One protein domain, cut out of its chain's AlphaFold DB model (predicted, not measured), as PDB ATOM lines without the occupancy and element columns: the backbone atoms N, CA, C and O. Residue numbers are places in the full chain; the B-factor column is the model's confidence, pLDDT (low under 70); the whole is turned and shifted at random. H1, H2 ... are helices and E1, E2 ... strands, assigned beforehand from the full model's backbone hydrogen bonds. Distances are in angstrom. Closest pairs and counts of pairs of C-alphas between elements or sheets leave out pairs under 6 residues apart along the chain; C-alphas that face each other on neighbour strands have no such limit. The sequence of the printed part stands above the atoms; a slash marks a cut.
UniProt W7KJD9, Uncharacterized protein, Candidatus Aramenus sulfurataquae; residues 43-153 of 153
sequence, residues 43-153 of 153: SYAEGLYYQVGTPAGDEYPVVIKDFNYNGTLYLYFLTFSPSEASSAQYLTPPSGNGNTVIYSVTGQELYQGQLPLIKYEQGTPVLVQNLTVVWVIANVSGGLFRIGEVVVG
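This is residues 43 to 153 of the 153 residues of an uncharacterized protein of Candidatus Aramenus sulfurataquae (UniProt W7KJD9). Two strongly twisted sheets, E6 E3 E8 E9 and E1 E2 E7, the latter only just so, lie face to face as a sandwich, with the edge strands E1 and E9 coming together along one side. A separate hairpin, E4 and E5, lies at one end of this body, and the short helices H1 and H2 are at its margins. The 111 printed residues hold two named helices and nine named strands, in the order H1 E1 E2 E3 H2 E4 E5 E6 E7 E8 E9; each sheet is antiparallel and the class is mostly strand. The whole is compact, with a radius of gyration of the C-alphas of 13.5 A and spans of 39 by 35 by 23 A.

The largest sheet runs E6, residues 118 to 120, E3, residues 73 to 79, E8, residues 132 to 140, and E9, residues 143 to 152. N 120 and O 73 are 2.8 A apart, N 74 and O 137 2.8 A, and, in the hairpin E8 and E9, N 134 and O 150 2.8 A. The facing sheet runs E1, residues 48 to 52, E2, residues 59 to 66, and E7, residues 126 to 129. The parts that face each other are 9.3 A centre to centre, with strands at 20 degrees. E1 and E2 form a hairpin with N 49 and O 65 at 2.8 A; E2 and E7 have N 60 and O 128 at 2.8 A. The pairing is staggered, E2 using residues 59 to 62 for E7 and 62 to 66 for E1. The closest C-alphas of E1 and E9 are those of Leu 48 and Gly 148, 7.2 A apart. H1, residues 43 to 47, is on the larger sheet at a height of 7.0 A, only just over E9 with 3 of its 5 C-alphas, and only grazes the other. H2, residues 82 to 85, only grazes the larger sheet. E4, residues 98 to 103, and E5, residues 109 to 115, form a hairpin with N 102 and O 111 at 2.8 A; E5 runs on into E6 at 79 degrees. The O i to N i+4 pair of H1 is within hydrogen-bond range; H2 is too short for one.

H1 begins at C-alpha 43, (127.995, 148.176, 169.883). E9 is 26.7 A long, E8 24.7 A, E2 22.6 A and E3 19.7 A. E9 ends at C-alpha 152, (104.802, 153.811, 170.456).

The C-alphas farthest apart, those of Gly 57 and Ser 141, are 39.3 A apart. The printed part has no cut, and the link from H2 to E4, residues 86 to 97, is long. Mean pLDDT of the printed part is 80.5; residues 81 to 98, 105, 107 and 153 are under 70.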
ATOM      1  N   SER A  43     127.635 147.696 171.220       88.19
ATOM      2  CA  SER A  43     127.995 148.176 169.883       88.19
ATOM      3  C   SER A  43     126.807 148.114 168.922       88.19
ATOM      4  O   SER A  43     126.635 149.030 168.121       88.19
ATOM      5  N   TYR A  44     125.978 147.071 169.001       88.81
ATOM      6  CA  TYR A  44     124.733 146.988 168.229       88.81
ATOM      7  C   TYR A  44     123.708 148.021 168.713       88.81
ATOM      8  O   TYR A  44     123.188 148.796 167.918       88.81
ATOM      9  N   ALA A  45     123.511 148.151 170.029       86.00
ATOM     10  CA  ALA A  45     122.624 149.167 170.601       86.00
ATOM     11  C   ALA A  45     122.962 150.601 170.144       86.00
ATOM     12  O   ALA A  45     122.060 151.385 169.860       86.00
ATOM     13  N   GLU A  46     124.248 150.942 170.027       87.75
ATOM     14  CA  GLU A  46     124.716 152.241 169.516       87.75
ATOM     15  C   GLU A  46     124.435 152.444 168.017       87.75
ATOM     16  O   GLU A  46     124.290 153.578 167.562       87.75
ATOM     17  N   GLY A  47     124.367 151.357 167.246       87.38
ATOM     18  CA  GLY A  47     124.048 151.372 165.817       87.38
ATOM     19  C   GLY A  47     122.551 151.352 165.520       87.38
ATOM     20  O   GLY A  47     122.166 151.515 164.358       87.38
ATOM     21  N   LEU A  48     121.712 151.149 166.539       91.44
ATOM     22  CA  LEU A  48     120.277 150.984 166.383       91.44
ATOM     23  C   LEU A  48     119.589 152.319 166.074       91.44
ATOM     24  O   LEU A  48     119.681 153.298 166.811       91.44
ATOM     25  N   TYR A  49     118.823 152.326 164.992       91.44
ATOM     26  CA  TYR A  49     118.028 153.449 164.530       91.44
ATOM     27  C   TYR A  49     116.578 153.022 164.318       91.44
ATOM     28  O   TYR A  49     116.291 151.991 163.703       91.44
ATOM     29  N   TYR A  50     115.654 153.850 164.793       91.19
ATOM     30  CA  TYR A  50     114.223 153.646 164.629       91.19
ATOM     31  C   TYR A  50     113.557 154.902 164.071       91.19
ATOM     32  O   TYR A  50     113.866 156.030 164.454       91.19
ATOM     33  N   GLN A  51     112.608 154.690 163.165       91.88
ATOM     34  CA  GLN A  51     111.773 155.730 162.588       91.88
ATOM     35  C   GLN A  51     110.311 155.341 162.785       91.88
ATOM     36  O   GLN A  51     109.856 154.329 162.254       91.88
ATOM     37  N   VAL A  52     109.580 156.158 163.539       90.62
ATOM     38  CA  VAL A  52     108.135 156.013 163.739       90.62
ATOM     39  C   VAL A  52     107.436 156.940 162.748       90.62
ATOM     40  O   VAL A  52     107.698 158.143 162.722       90.62
ATOM     41  N   GLY A  53     106.606 156.376 161.877       89.44
ATOM     42  CA  GLY A  53     105.805 157.139 160.927       89.44
ATOM     43  C   GLY A  53     104.493 157.638 161.530       89.44
ATOM     44  O   GLY A  53     104.203 157.454 162.711       89.44
ATOM     45  N   THR A  54     103.685 158.291 160.697       89.50
ATOM     46  CA  THR A  54     102.371 158.808 161.097       89.50
ATOM     47  C   THR A  54     101.398 157.655 161.368       89.50
ATOM     48  O   THR A  54     101.348 156.728 160.556       89.50
ATOM     49  N   PRO A  55     100.616 157.702 162.463       90.75
ATOM     50  CA  PRO A  55      99.638 156.664 162.757       90.75
ATOM     51  C   PRO A  55      98.539 156.594 161.695       90.75
ATOM     52  O   PRO A  55      98.071 157.617 161.185       90.75
ATOM     53  N   ALA A  56      98.096 155.375 161.406       86.62
ATOM     54  CA  ALA A  56      96.923 155.076 160.599       86.62
ATOM     55  C   ALA A  56      95.892 154.359 161.485       86.62
ATOM     56  O   ALA A  56      95.889 153.137 161.597       86.62
ATOM     57  N   GLY A  57      95.028 155.131 162.149       87.31
ATOM     58  CA  GLY A  57      94.161 154.602 163.206       87.31
ATOM     59  C   GLY A  57      94.958 154.350 164.487       87.31
ATOM     60  O   GLY A  57      95.681 155.241 164.930       87.31
ATOM     61  N   ASP A  58      94.847 153.144 165.048       86.75
ATOM     62  CA  ASP A  58      95.557 152.730 166.269       86.75
ATOM     63  C   ASP A  58      96.924 152.077 165.993       86.75
ATOM     64  O   ASP A  58      97.555 151.552 166.909       86.75
ATOM     65  N   GLU A  59      97.396 152.089 164.745       89.38
ATOM     66  CA  GLU A  59      98.659 151.466 164.347       89.38
ATOM     67  C   GLU A  59      99.665 152.499 163.843       89.38
ATOM     68  O   GLU A  59      99.341 153.391 163.056       89.38
ATOM     69  N   TYR A  60     100.916 152.338 164.260       91.06
ATOM     70  CA  TYR A  60     102.043 153.147 163.827       91.06
ATOM     71  C   TYR A  60     103.002 152.292 162.996       91.06
ATOM     72  O   TYR A  60     103.434 151.230 163.454       91.06
ATOM     73  N   PRO A  61     103.388 152.742 161.793       92.50
ATOM     74  CA  PRO A  61     104.449 152.095 161.044       92.50
ATOM     75  C   PRO A  61     105.800 152.435 161.678       92.50
ATOM     76  O   PRO A  61     106.185 153.601 161.757       92.50
ATOM     77  N   VAL A  62     106.538 151.416 162.106       92.06
ATOM     78  CA  VAL A  62     107.880 151.548 162.676       92.06
ATOM     79  C   VAL A  62     108.885 150.878 161.749       92.06
ATOM     80  O   VAL A  62     108.720 149.728 161.351       92.06
ATOM     81  N   VAL A  63     109.942 151.601 161.396       93.25
ATOM     82  CA  VAL A  63     111.085 151.069 160.651       93.25
ATOM     83  C   VAL A  63     112.274 151.002 161.595       93.25
ATOM     84  O   VAL A  63     112.622 152.004 162.214       93.25
ATOM     85  N   ILE A  64     112.903 149.835 161.690       93.25
ATOM     86  CA  ILE A  64     114.048 149.570 162.561       93.25
ATOM     87  C   ILE A  64     115.224 149.147 161.678       93.25
ATOM     88  O   ILE A  64     115.074 148.352 160.747       93.25
ATOM     89  N   LYS A  65     116.399 149.710 161.936       92.38
ATOM     90  CA  LYS A  65     117.653 149.380 161.252       92.38
ATOM     91  C   LYS A  65     118.791 149.427 162.254       92.38
ATOM     92  O   LYS A  65     118.763 150.250 163.160       92.38
ATOM     93  N   ASP A  66     119.797 148.594 162.063       91.31
ATOM     94  CA  ASP A  66     121.033 148.642 162.831       91.31
ATOM     95  C   ASP A  66     122.212 148.754 161.860       91.31
ATOM     96  O   ASP A  66     122.374 147.930 160.960       91.31
ATOM     97  N   PHE A  67     123.012 149.811 161.997       90.31
ATOM     98  CA  PHE A  67     124.169 150.042 161.123       90.31
ATOM     99  C   PHE A  67     125.396 149.208 161.510       90.31
ATOM    100  O   PHE A  67     126.302 149.036 160.695       90.31
ATOM    101  N   ASN A  68     125.420 148.695 162.739       90.31
ATOM    102  CA  ASN A  68     126.515 147.917 163.303       90.31
ATOM    103  C   ASN A  68     126.221 146.406 163.287       90.31
ATOM    104  O   ASN A  68     127.135 145.610 163.499       90.31
ATOM    105  N   TYR A  69     124.982 145.997 162.995       88.12
ATOM    106  CA  TYR A  69     124.558 144.600 162.954       88.12
ATOM    107  C   TYR A  69     123.951 144.208 161.600       88.12
ATOM    108  O   TYR A  69     122.840 144.593 161.242       88.12
ATOM    109  N   ASN A  70     124.649 143.331 160.873       86.44
ATOM    110  CA  ASN A  70     124.211 142.817 159.567       86.44
ATOM    111  C   ASN A  70     123.322 141.559 159.650       86.44
ATOM    112  O   ASN A  70     122.999 140.959 158.626       86.44
ATOM    113  N   GLY A  71     122.969 141.106 160.855       87.44
ATOM    114  CA  GLY A  71     122.174 139.895 161.047       87.44
ATOM    115  C   GLY A  71     120.664 140.129 160.974       87.44
ATOM    116  O   GLY A  71     120.169 141.239 160.776       87.44
ATOM    117  N   THR A  72     119.900 139.056 161.176       90.38
ATOM    118  CA  THR A  72     118.446 139.152 161.349       90.38
ATOM    119  C   THR A  72     118.138 139.738 162.721       90.38
ATOM    120  O   THR A  72     118.634 139.235 163.734       90.38
ATOM    121  N   LEU A  73     117.335 140.799 162.740       92.12
ATOM    122  CA  LEU A  73     116.739 141.317 163.962       92.12
ATOM    123  C   LEU A  73     115.493 140.502 164.291       92.12
ATOM    124  O   LEU A  73     114.819 139.958 163.414       92.12
ATOM    125  N   TYR A  74     115.174 140.440 165.570       91.12
ATOM    126  CA  TYR A  74     113.968 139.809 166.057       91.12
ATOM    127  C   TYR A  74     113.225 140.776 166.963       91.12
ATOM    128  O   TYR A  74     113.844 141.582 167.655       91.12
ATOM    129  N   LEU A  75     111.903 140.696 166.956       91.06
ATOM    130  CA  LEU A  75     111.044 141.612 167.683       91.06
ATOM    131  C   LEU A  75     110.157 140.847 168.657       91.06
ATOM    132  O   LEU A  75     109.582 139.812 168.306       91.06
ATOM    133  N   TYR A  76     110.021 141.407 169.853       87.94
ATOM    134  CA  TYR A  76     108.922 141.099 170.755       87.94
ATOM    135  C   TYR A  76     108.005 142.309 170.855       87.94
ATOM    136  O   TYR A  76     108.482 143.430 171.017       87.94
ATOM    137  N   PHE A  77     106.700 142.067 170.799       86.75
ATOM    138  CA  PHE A  77     105.673 143.091 170.950       86.75
ATOM    139  C   PHE A  77     105.009 142.895 172.299       86.75
ATOM    140  O   PHE A  77     104.498 141.811 172.587       86.75
ATOM    141  N   LEU A  78     105.053 143.927 173.128       80.38
ATOM    142  CA  LEU A  78     104.514 143.879 174.473       80.38
ATOM    143  C   LEU A  78     103.614 145.075 174.713       80.38
ATOM    144  O   LEU A  78     104.025 146.216 174.533       80.38
ATOM    145  N   THR A  79     102.396 144.811 175.156       75.88
ATOM    146  CA  THR A  79     101.444 145.862 175.503       75.88
ATOM    147  C   THR A  79     101.449 146.031 177.018       75.88
ATOM    148  O   THR A  79     101.010 145.142 177.745       75.88
ATOM    149  N   PHE A  80     101.973 147.159 177.489       71.50
ATOM    150  CA  PHE A  80     101.938 147.581 178.891       71.50
ATOM    151  C   PHE A  80     101.768 149.100 178.968       71.50
ATOM    152  O   PHE A  80     101.918 149.801 177.969       71.50
ATOM    153  N   SER A  81     101.436 149.629 180.149       64.06
ATOM    154  CA  SER A  81     101.275 151.077 180.313       64.06
ATOM    155  C   SER A  81     102.595 151.807 179.981       64.06
ATOM    156  O   SER A  81     103.653 151.385 180.463       64.06
ATOM    157  N   PRO A  82     102.588 152.929 179.229       57.34
ATOM    158  CA  PRO A  82     103.805 153.679 178.879       57.34
ATOM    159  C   PRO A  82     104.646 154.119 180.088       57.34
ATOM    160  O   PRO A  82     105.868 154.257 180.003       57.34
ATOM    161  N   SER A  83     104.006 154.315 181.243       63.62
ATOM    162  CA  SER A  83     104.686 154.634 182.502       63.62
ATOM    163  C   SER A  83     105.598 153.502 182.988       63.62
ATOM    164  O   SER A  83     106.622 153.765 183.608       63.62
ATOM    165  N   GLU A  84     105.250 152.250 182.699       62.06
ATOM    166  CA  GLU A  84     106.017 151.064 183.098       62.06
ATOM    167  C   GLU A  84     107.113 150.750 182.070       62.06
ATOM    168  O   GLU A  84     108.210 150.329 182.442       62.06
ATOM    169  N   ALA A  85     106.869 151.078 180.795       56.81
ATOM    170  CA  ALA A  85     107.827 150.964 179.698       56.81
ATOM    171  C   ALA A  85     109.117 151.764 179.910       56.81
ATOM    172  O   ALA A  85     110.211 151.262 179.691       56.81
ATOM    173  N   SER A  86     109.011 153.005 180.379       50.88
ATOM    174  CA  SER A  86     110.181 153.872 180.603       50.88
ATOM    175  C   SER A  86     111.070 153.428 181.775       50.88
ATOM    176  O   SER A  86     112.230 153.831 181.863       50.88
ATOM    177  N   SER A  87     110.563 152.560 182.659       49.31
ATOM    178  CA  SER A  87     111.325 151.966 183.768       49.31
ATOM    179  C   SER A  87     112.074 150.679 183.374       49.31
ATOM    180  O   SER A  87     112.818 150.106 184.173       49.31
ATOM    181  N   ALA A  88     111.905 150.230 182.126       50.94
ATOM    182  CA  ALA A  88     112.231 148.895 181.633       50.94
ATOM    183  C   ALA A  88     113.708 148.638 181.284       50.94
ATOM    184  O   ALA A  88     113.998 147.694 180.540       50.94
ATOM    185  N   GLN A  89     114.659 149.395 181.842       46.81
ATOM    186  CA  GLN A  89     116.101 149.143 181.651       46.81
ATOM    187  C   GLN A  89     116.550 147.744 182.136       46.81
ATOM    188  O   GLN A  89     117.683 147.342 181.886       46.81
ATOM    189  N   TYR A  90     115.663 146.983 182.792       45.91
ATOM    190  CA  TYR A  90     115.954 145.688 183.414       45.91
ATOM    191  C   TYR A  90     115.075 144.526 182.931       45.91
ATOM    192  O   TYR A  90     115.152 143.430 183.489       45.91
ATOM    193  N   LEU A  91     114.247 144.720 181.899       53.56
ATOM    194  CA  LEU A  91     113.426 143.628 181.376       53.56
ATOM    195  C   LEU A  91     114.306 142.689 180.540       53.56
ATOM    196  O   LEU A  91     114.720 143.021 179.428       53.56
ATOM    197  N   THR A  92     114.642 141.535 181.125       54.72
ATOM    198  CA  THR A  92     115.422 140.490 180.451       54.72
ATOM    199  C   THR A  92     114.506 139.790 179.450       54.72
ATOM    200  O   THR A  92     113.490 139.230 179.867       54.72
ATOM    201  N   PRO A  93     114.811 139.822 178.142       59.84
ATOM    202  CA  PRO A  93     113.994 139.129 177.160       59.84
ATOM    203  C   PRO A  93     114.019 137.615 177.421       59.84
ATOM    204  O   PRO A  93     115.058 137.080 177.822       59.84
ATOM    205  N   PRO A  94     112.910 136.900 177.172       66.06
ATOM    206  CA  PRO A  94     112.935 135.446 177.196       66.06
ATOM    207  C   PRO A  94     113.901 134.920 176.128       66.06
ATOM    208  O   PRO A  94     114.040 135.501 175.047       66.06
ATOM    209  N   SER A  95     114.542 133.783 176.411       64.12
ATOM    210  CA  SER A  95     115.548 133.140 175.551       64.12
ATOM    211  C   SER A  95     114.982 132.508 174.263       64.12
ATOM    212  O   SER A  95     115.640 131.679 173.636       64.12
ATOM    213  N   GLY A  96     113.779 132.899 173.838       66.31
ATOM    214  CA  GLY A  96     113.115 132.433 172.625       66.31
ATOM    215  C   GLY A  96     111.592 132.432 172.765       66.31
ATOM    216  O   GLY A  96     111.030 133.093 173.634       66.31
ATOM    217  N   ASN A  97     110.927 131.642 171.918       67.00
ATOM    218  CA  ASN A  97     109.481 131.439 171.990       67.00
ATOM    219  C   ASN A  97     109.110 130.671 173.262       67.00
ATOM    220  O   ASN A  97     109.525 129.524 173.433       67.00
ATOM    221  N   GLY A  98     108.275 131.259 174.113       66.19
ATOM    222  CA  GLY A  98     107.783 130.559 175.294       66.19
ATOM    223  C   GLY A  98     106.849 131.388 176.159       66.19
ATOM    224  O   GLY A  98     106.672 132.589 175.944       66.19
ATOM    225  N   ASN A  99     106.264 130.716 177.152       72.44
ATOM    226  CA  ASN A  99     105.588 131.399 178.245       72.44
ATOM    227  C   ASN A  99     106.640 132.090 179.104       72.44
ATOM    228  O   ASN A  99     107.525 131.434 179.653       72.44
ATOM    229  N   THR A 100     106.527 133.405 179.219       76.25
ATOM    230  CA  THR A 100     107.401 134.214 180.058       76.25
ATOM    231  C   THR A 100     106.565 135.026 181.025       76.25
ATOM    232  O   THR A 100     105.425 135.389 180.727       76.25
ATOM    233  N   VAL A 101     107.155 135.317 182.179       74.75
ATOM    234  CA  VAL A 101     106.633 136.307 183.110       74.75
ATOM    235  C   VAL A 101     107.625 137.455 183.158       74.75
ATOM    236  O   VAL A 101     108.828 137.240 183.313       74.75
ATOM    237  N   ILE A 102     107.131 138.666 182.951       75.06
ATOM    238  CA  ILE A 102     107.923 139.890 182.939       75.06
ATOM    239  C   ILE A 102     107.535 140.668 184.178       75.06
ATOM    240  O   ILE A 102     106.358 140.938 184.403       75.06
ATOM    241  N   TYR A 103     108.532 141.020 184.977       74.38
ATOM    242  CA  TYR A 103     108.346 141.738 186.227       74.38
ATOM    243  C   TYR A 103     108.883 143.156 186.105       74.38
ATOM    244  O   TYR A 103     109.912 143.395 185.476       74.38
ATOM    245  N   SER A 104     108.206 144.091 186.754       70.06
ATOM    246  CA  SER A 104     108.713 145.434 187.006       70.06
ATOM    247  C   SER A 104     109.859 145.409 188.019       70.06
ATOM    248  O   SER A 104     110.091 144.424 188.725       70.06
ATOM    249  N   VAL A 105     110.527 146.553 188.167       66.69
ATOM    250  CA  VAL A 105     111.554 146.764 189.200       66.69
ATOM    251  C   VAL A 105     111.022 146.608 190.630       66.69
ATOM    252  O   VAL A 105     111.796 146.318 191.537       66.69
ATOM    253  N   THR A 106     109.714 146.773 190.848       71.50
ATOM    254  CA  THR A 106     109.066 146.584 192.154       71.50
ATOM    255  C   THR A 106     108.623 145.137 192.392       71.50
ATOM    256  O   THR A 106     108.055 144.838 193.440       71.50
ATOM    257  N   GLY A 107     108.881 144.228 191.444       68.75
ATOM    258  CA  GLY A 107     108.472 142.825 191.517       68.75
ATOM    259  C   GLY A 107     107.012 142.578 191.133       68.75
ATOM    260  O   GLY A 107     106.547 141.445 191.220       68.75
ATOM    261  N   GLN A 108     106.283 143.607 190.690       76.19
ATOM    262  CA  GLN A 108     104.940 143.446 190.136       76.19
ATOM    263  C   GLN A 108     105.013 142.804 188.749       76.19
ATOM    264  O   GLN A 108     105.817 143.225 187.917       76.19
ATOM    265  N   GLU A 109     104.160 141.817 188.497       76.38
ATOM    266  CA  GLU A 109     103.995 141.194 187.186       76.38
ATOM    267  C   GLU A 109     103.401 142.192 186.181       76.38
ATOM    268  O   GLU A 109     102.318 142.734 186.394       76.38
ATOM    269  N   LEU A 110     104.142 142.452 185.104       74.25
ATOM    270  CA  LEU A 110     103.754 143.333 183.998       74.25
ATOM    271  C   LEU A 110     103.144 142.554 182.832       74.25
ATOM    272  O   LEU A 110     102.323 143.079 182.087       74.25
ATOM    273  N   TYR A 111     103.574 141.308 182.649       76.69
ATOM    274  CA  TYR A 111     103.081 140.442 181.589       76.69
ATOM    275  C   TYR A 111     103.281 138.980 181.976       76.69
ATOM    276  O   TYR A 111     104.354 138.608 182.450       76.69
ATOM    277  N   GLN A 112     102.285 138.148 181.694       77.12
ATOM    278  CA  GLN A 112     102.384 136.697 181.750       77.12
ATOM    279  C   GLN A 112     101.682 136.110 180.536       77.12
ATOM    280  O   GLN A 112     100.494 136.331 180.309       77.12
ATOM    281  N   GLY A 113     102.427 135.346 179.748       75.31
ATOM    282  CA  GLY A 113     101.877 134.746 178.547       75.31
ATOM    283  C   GLY A 113     102.940 134.317 177.560       75.31
ATOM    284  O   GLY A 113     104.141 134.354 177.838       75.31
ATOM    285  N   GLN A 114     102.471 133.884 176.397       79.50
ATOM    286  CA  GLN A 114     103.334 133.472 175.310       79.50
ATOM    287  C   GLN A 114     103.818 134.696 174.538       79.50
ATOM    288  O   GLN A 114     103.025 135.372 173.884       79.50
ATOM    289  N   LEU A 115     105.129 134.930 174.566       80.56
ATOM    290  CA  LEU A 115     105.758 136.020 173.830       80.56
ATOM    291  C   LEU A 115     106.356 135.476 172.521       80.56
ATOM    292  O   LEU A 115     107.370 134.772 172.564       80.56
ATOM    293  N   PRO A 116     105.736 135.725 171.353       84.00
ATOM    294  CA  PRO A 116     106.270 135.244 170.088       84.00
ATOM    295  C   PRO A 116     107.464 136.097 169.651       84.00
ATOM    296  O   PRO A 116     107.360 137.317 169.535       84.00
ATOM    297  N   LEU A 117     108.588 135.444 169.365       87.94
ATOM    298  CA  LEU A 117     109.763 136.053 168.758       87.94
ATOM    299  C   LEU A 117     109.564 136.114 167.241       87.94
ATOM    300  O   LEU A 117     109.585 135.089 166.552       87.94
ATOM    301  N   ILE A 118     109.386 137.320 166.713       90.94
ATOM    302  CA  ILE A 118     109.106 137.539 165.294       90.94
ATOM    303  C   ILE A 118     110.402 137.919 164.585       90.94
ATOM    304  O   ILE A 118     111.104 138.829 165.013       90.94
ATOM    305  N   LYS A 119     110.734 137.229 163.488       91.81
ATOM    306  CA  LYS A 119     111.855 137.629 162.625       91.81
ATOM    307  C   LYS A 119     111.501 138.920 161.904       91.81
ATOM    308  O   LYS A 119     110.421 139.018 161.330       91.81
ATOM    309  N   TYR A 120     112.431 139.859 161.892       92.75
ATOM    310  CA  TYR A 120     112.242 141.158 161.279       92.75
ATOM    311  C   TYR A 120     113.311 141.425 160.223       92.75
ATOM    312  O   TYR A 120     114.516 141.292 160.460       92.75
ATOM    313  N   GLU A 121     112.843 141.789 159.034       91.31
ATOM    314  CA  GLU A 121     113.691 142.212 157.932       91.31
ATOM    315  C   GLU A 121     114.008 143.696 158.099       91.31
ATOM    316  O   GLU A 121     113.124 144.555 158.036       91.31
ATOM    317  N   GLN A 122     115.281 143.993 158.353       91.88
ATOM    318  CA  GLN A 122     115.722 145.349 158.650       91.88
ATOM    319  C   GLN A 122     115.297 146.331 157.554       91.88
ATOM    320  O   GLN A 122     115.490 146.092 156.365       91.88
ATOM    321  N   GLY A 123     114.743 147.472 157.962       89.12
ATOM    322  CA  GLY A 123     114.323 148.520 157.040       89.12
ATOM    323  C   GLY A 123     112.952 148.342 156.399       89.12
ATOM    324  O   GLY A 123     112.537 149.234 155.660       89.12
ATOM    325  N   THR A 124     112.241 147.257 156.701       91.44
ATOM    326  CA  THR A 124     110.838 147.083 156.304       91.44
ATOM    327  C   THR A 124     109.904 147.685 157.362       91.44
ATOM    328  O   THR A 124     110.190 147.588 158.552       91.44
ATOM    329  N   PRO A 125     108.805 148.360 157.003       90.75
ATOM    330  CA  PRO A 125     107.882 148.873 158.010       90.75
ATOM    331  C   PRO A 125     107.153 147.718 158.707       90.75
ATOM    332  O   PRO A 125     106.588 146.849 158.045       90.75
ATOM    333  N   VAL A 126     107.130 147.738 160.039       92.50
ATOM    334  CA  VAL A 126     106.273 146.877 160.859       92.50
ATOM    335  C   VAL A 126     105.191 147.718 161.523       92.50
ATOM    336  O   VAL A 126     105.460 148.819 161.998       92.50
ATOM    337  N   LEU A 127     103.955 147.224 161.520       91.12
ATOM    338  CA  LEU A 127     102.831 147.907 162.154       91.12
ATOM    339  C   LEU A 127     102.807 147.566 163.644       91.12
ATOM    340  O   LEU A 127     102.859 146.397 164.026       91.12
ATOM    341  N   VAL A 128     102.763 148.604 164.473       89.75
ATOM    342  CA  VAL A 128     102.804 148.513 165.933       89.75
ATOM    343  C   VAL A 128     101.552 149.171 166.491       89.75
ATOM    344  O   VAL A 128     101.269 150.321 166.164       89.75
ATOM    345  N   GLN A 129     100.806 148.462 167.335       87.50
ATOM    346  CA  GLN A 129      99.621 149.025 167.979       87.50
ATOM    347  C   GLN A 129      99.994 150.115 168.989       87.50
ATOM    348  O   GLN A 129     101.066 150.087 169.596       87.50
ATOM    349  N   ASN A 130      99.083 151.059 169.200       82.62
ATOM    350  CA  ASN A 130      99.211 152.102 170.206       82.62
ATOM    351  C   ASN A 130      99.501 151.508 171.603       82.62
ATOM    352  O   ASN A 130      98.954 150.465 171.964       82.62
ATOM    353  N   LEU A 131     100.355 152.172 172.386       78.50
ATOM    354  CA  LEU A 131     100.807 151.742 173.719       78.50
ATOM    355  C   LEU A 131     101.556 150.394 173.726       78.50
ATOM    356  O   LEU A 131     101.592 149.692 174.739       78.50
ATOM    357  N   THR A 132     102.160 150.019 172.596       82.19
ATOM    358  CA  THR A 132     102.992 148.816 172.490       82.19
ATOM    359  C   THR A 132     104.466 149.185 172.537       82.19
ATOM    360  O   THR A 132     104.931 150.122 171.884       82.19
ATOM    361  N   VAL A 133     105.219 148.399 173.296       84.12
ATOM    362  CA  VAL A 133     106.673 148.434 173.332       84.12
ATOM    363  C   VAL A 133     107.225 147.293 172.512       84.12
ATOM    364  O   VAL A 133     106.887 146.124 172.705       84.12
ATOM    365  N   VAL A 134     108.094 147.656 171.584       87.81
ATOM    366  CA  VAL A 134     108.788 146.726 170.710       87.81
ATOM    367  C   VAL A 134     110.196 146.551 171.242       87.81
ATOM    368  O   VAL A 134     110.992 147.487 171.200       87.81
ATOM    369  N   TRP A 135     110.532 145.362 171.733       88.12
ATOM    370  CA  TRP A 135     111.926 145.042 172.030       88.12
ATOM    371  C   TRP A 135     112.633 144.571 170.780       88.12
ATOM    372  O   TRP A 135     112.157 143.671 170.090       88.12
ATOM    373  N   VAL A 136     113.809 145.146 170.546       89.25
ATOM    374  CA  VAL A 136     114.685 144.756 169.450       89.25
ATOM    375  C   VAL A 136     115.727 143.789 169.985       89.25
ATOM    376  O   VAL A 136     116.496 144.119 170.891       89.25
ATOM    377  N   ILE A 137     115.724 142.583 169.434       89.00
ATOM    378  CA  ILE A 137     116.562 141.462 169.834       89.00
ATOM    379  C   ILE A 137     117.523 141.122 168.691       89.00
ATOM    380  O   ILE A 137     117.109 140.990 167.538       89.00
ATOM    381  N   ALA A 138     118.796 140.933 169.014       88.81
ATOM    382  CA  ALA A 138     119.827 140.480 168.086       88.81
ATOM    383  C   ALA A 138     120.474 139.184 168.580       88.81
ATOM    384  O   ALA A 138     120.445 138.868 169.773       88.81
ATOM    385  N   ASN A 139     121.057 138.426 167.651       86.38
ATOM    386  CA  ASN A 139     121.892 137.288 168.001       86.38
ATOM    387  C   ASN A 139     123.322 137.785 168.250       86.38
ATOM    388  O   ASN A 139     123.990 138.227 167.320       86.38
ATOM    389  N   VAL A 140     123.770 137.712 169.501       82.56
ATOM    390  CA  VAL A 140     125.107 138.118 169.942       82.56
ATOM    391  C   VAL A 140     125.837 136.862 170.392       82.56
ATOM    392  O   VAL A 140     125.414 136.203 171.345       82.56
ATOM    393  N   SER A 141     126.908 136.494 169.686       78.06
ATOM    394  CA  SER A 141     127.721 135.311 170.005       78.06
ATOM    395  C   SER A 141     126.913 134.007 170.218       78.06
ATOM    396  O   SER A 141     127.260 133.170 171.051       78.06
ATOM    397  N   GLY A 142     125.816 133.813 169.473       76.44
ATOM    398  CA  GLY A 142     124.962 132.619 169.535       76.44
ATOM    399  C   GLY A 142     123.786 132.702 170.518       76.44
ATOM    400  O   GLY A 142     122.952 131.795 170.524       76.44
ATOM    401  N   GLY A 143     123.690 133.766 171.321       78.56
ATOM    402  CA  GLY A 143     122.571 134.021 172.233       78.56
ATOM    403  C   GLY A 143     121.668 135.156 171.750       78.56
ATOM    404  O   GLY A 143     122.104 136.033 171.013       78.56
ATOM    405  N   LEU A 144     120.401 135.158 172.167       82.88
ATOM    406  CA  LEU A 144     119.458 136.235 171.859       82.88
ATOM    407  C   LEU A 144     119.493 137.297 172.959       82.88
ATOM    408  O   LEU A 144     119.188 137.000 174.114       82.88
ATOM    409  N   PHE A 145     119.835 138.533 172.597       80.88
ATOM    410  CA  PHE A 145     119.949 139.653 173.531       80.88
ATOM    411  C   PHE A 145     119.147 140.852 173.055       80.88
ATOM    412  O   PHE A 145     119.098 141.153 171.863       80.88
ATOM    413  N   ARG A 146     118.543 141.565 174.005       84.00
ATOM    414  CA  ARG A 146     117.903 142.850 173.738       84.00
ATOM    415  C   ARG A 146     118.980 143.905 173.512       84.00
ATOM    416  O   ARG A 146     119.830 144.103 174.375       84.00
ATOM    417  N   ILE A 147     118.894 144.584 172.374       86.19
ATOM    418  CA  ILE A 147     119.792 145.677 171.980       86.19
ATOM    419  C   ILE A 147     119.090 147.039 171.991       86.19
ATOM    420  O   ILE A 147     119.749 148.069 171.967       86.19
ATOM    421  N   GLY A 148     117.759 147.072 172.090       85.19
ATOM    422  CA  GLY A 148     117.020 148.323 172.233       85.19
ATOM    423  C   GLY A 148     115.522 148.128 172.403       85.19
ATOM    424  O   GLY A 148     115.028 147.003 172.519       85.19
ATOM    425  N   GLU A 149     114.798 149.241 172.454       85.88
ATOM    426  CA  GLU A 149     113.340 149.258 172.481       85.88
ATOM    427  C   GLU A 149     112.781 150.448 171.705       85.88
ATOM    428  O   GLU A 149     113.427 151.488 171.592       85.88
ATOM    429  N   VAL A 150     111.561 150.291 171.200       85.75
ATOM    430  CA  VAL A 150     110.762 151.372 170.627       85.75
ATOM    431  C   VAL A 150     109.440 151.411 171.373       85.75
ATOM    432  O   VAL A 150     108.738 150.403 171.438       85.75
ATOM    433  N   VAL A 151     109.103 152.566 171.940       80.75
ATOM    434  CA  VAL A 151     107.805 152.810 172.576       80.75
ATOM    435  C   VAL A 151     106.964 153.632 171.616       80.75
ATOM    436  O   VAL A 151     107.410 154.673 171.133       80.75
ATOM    437  N   VAL A 152     105.761 153.148 171.332       76.44
ATOM    438  CA  VAL A 152     104.802 153.811 170.456       76.44
ATOM    439  C   VAL A 152     103.576 154.176 171.288       76.44
ATOM    440  O   VAL A 152     102.956 153.290 171.875       76.44
ATOM    441  N   GLY A 153     103.240 155.464 171.367       67.44
ATOM    442  CA  GLY A 153     102.131 155.968 172.179       67.44
ATOM    443  C   GLY A 153     102.066 157.482 172.239       67.44
ATOM    444  O   GLY A 153     103.141 158.111 172.118       67.44
TER     445      GLY A 153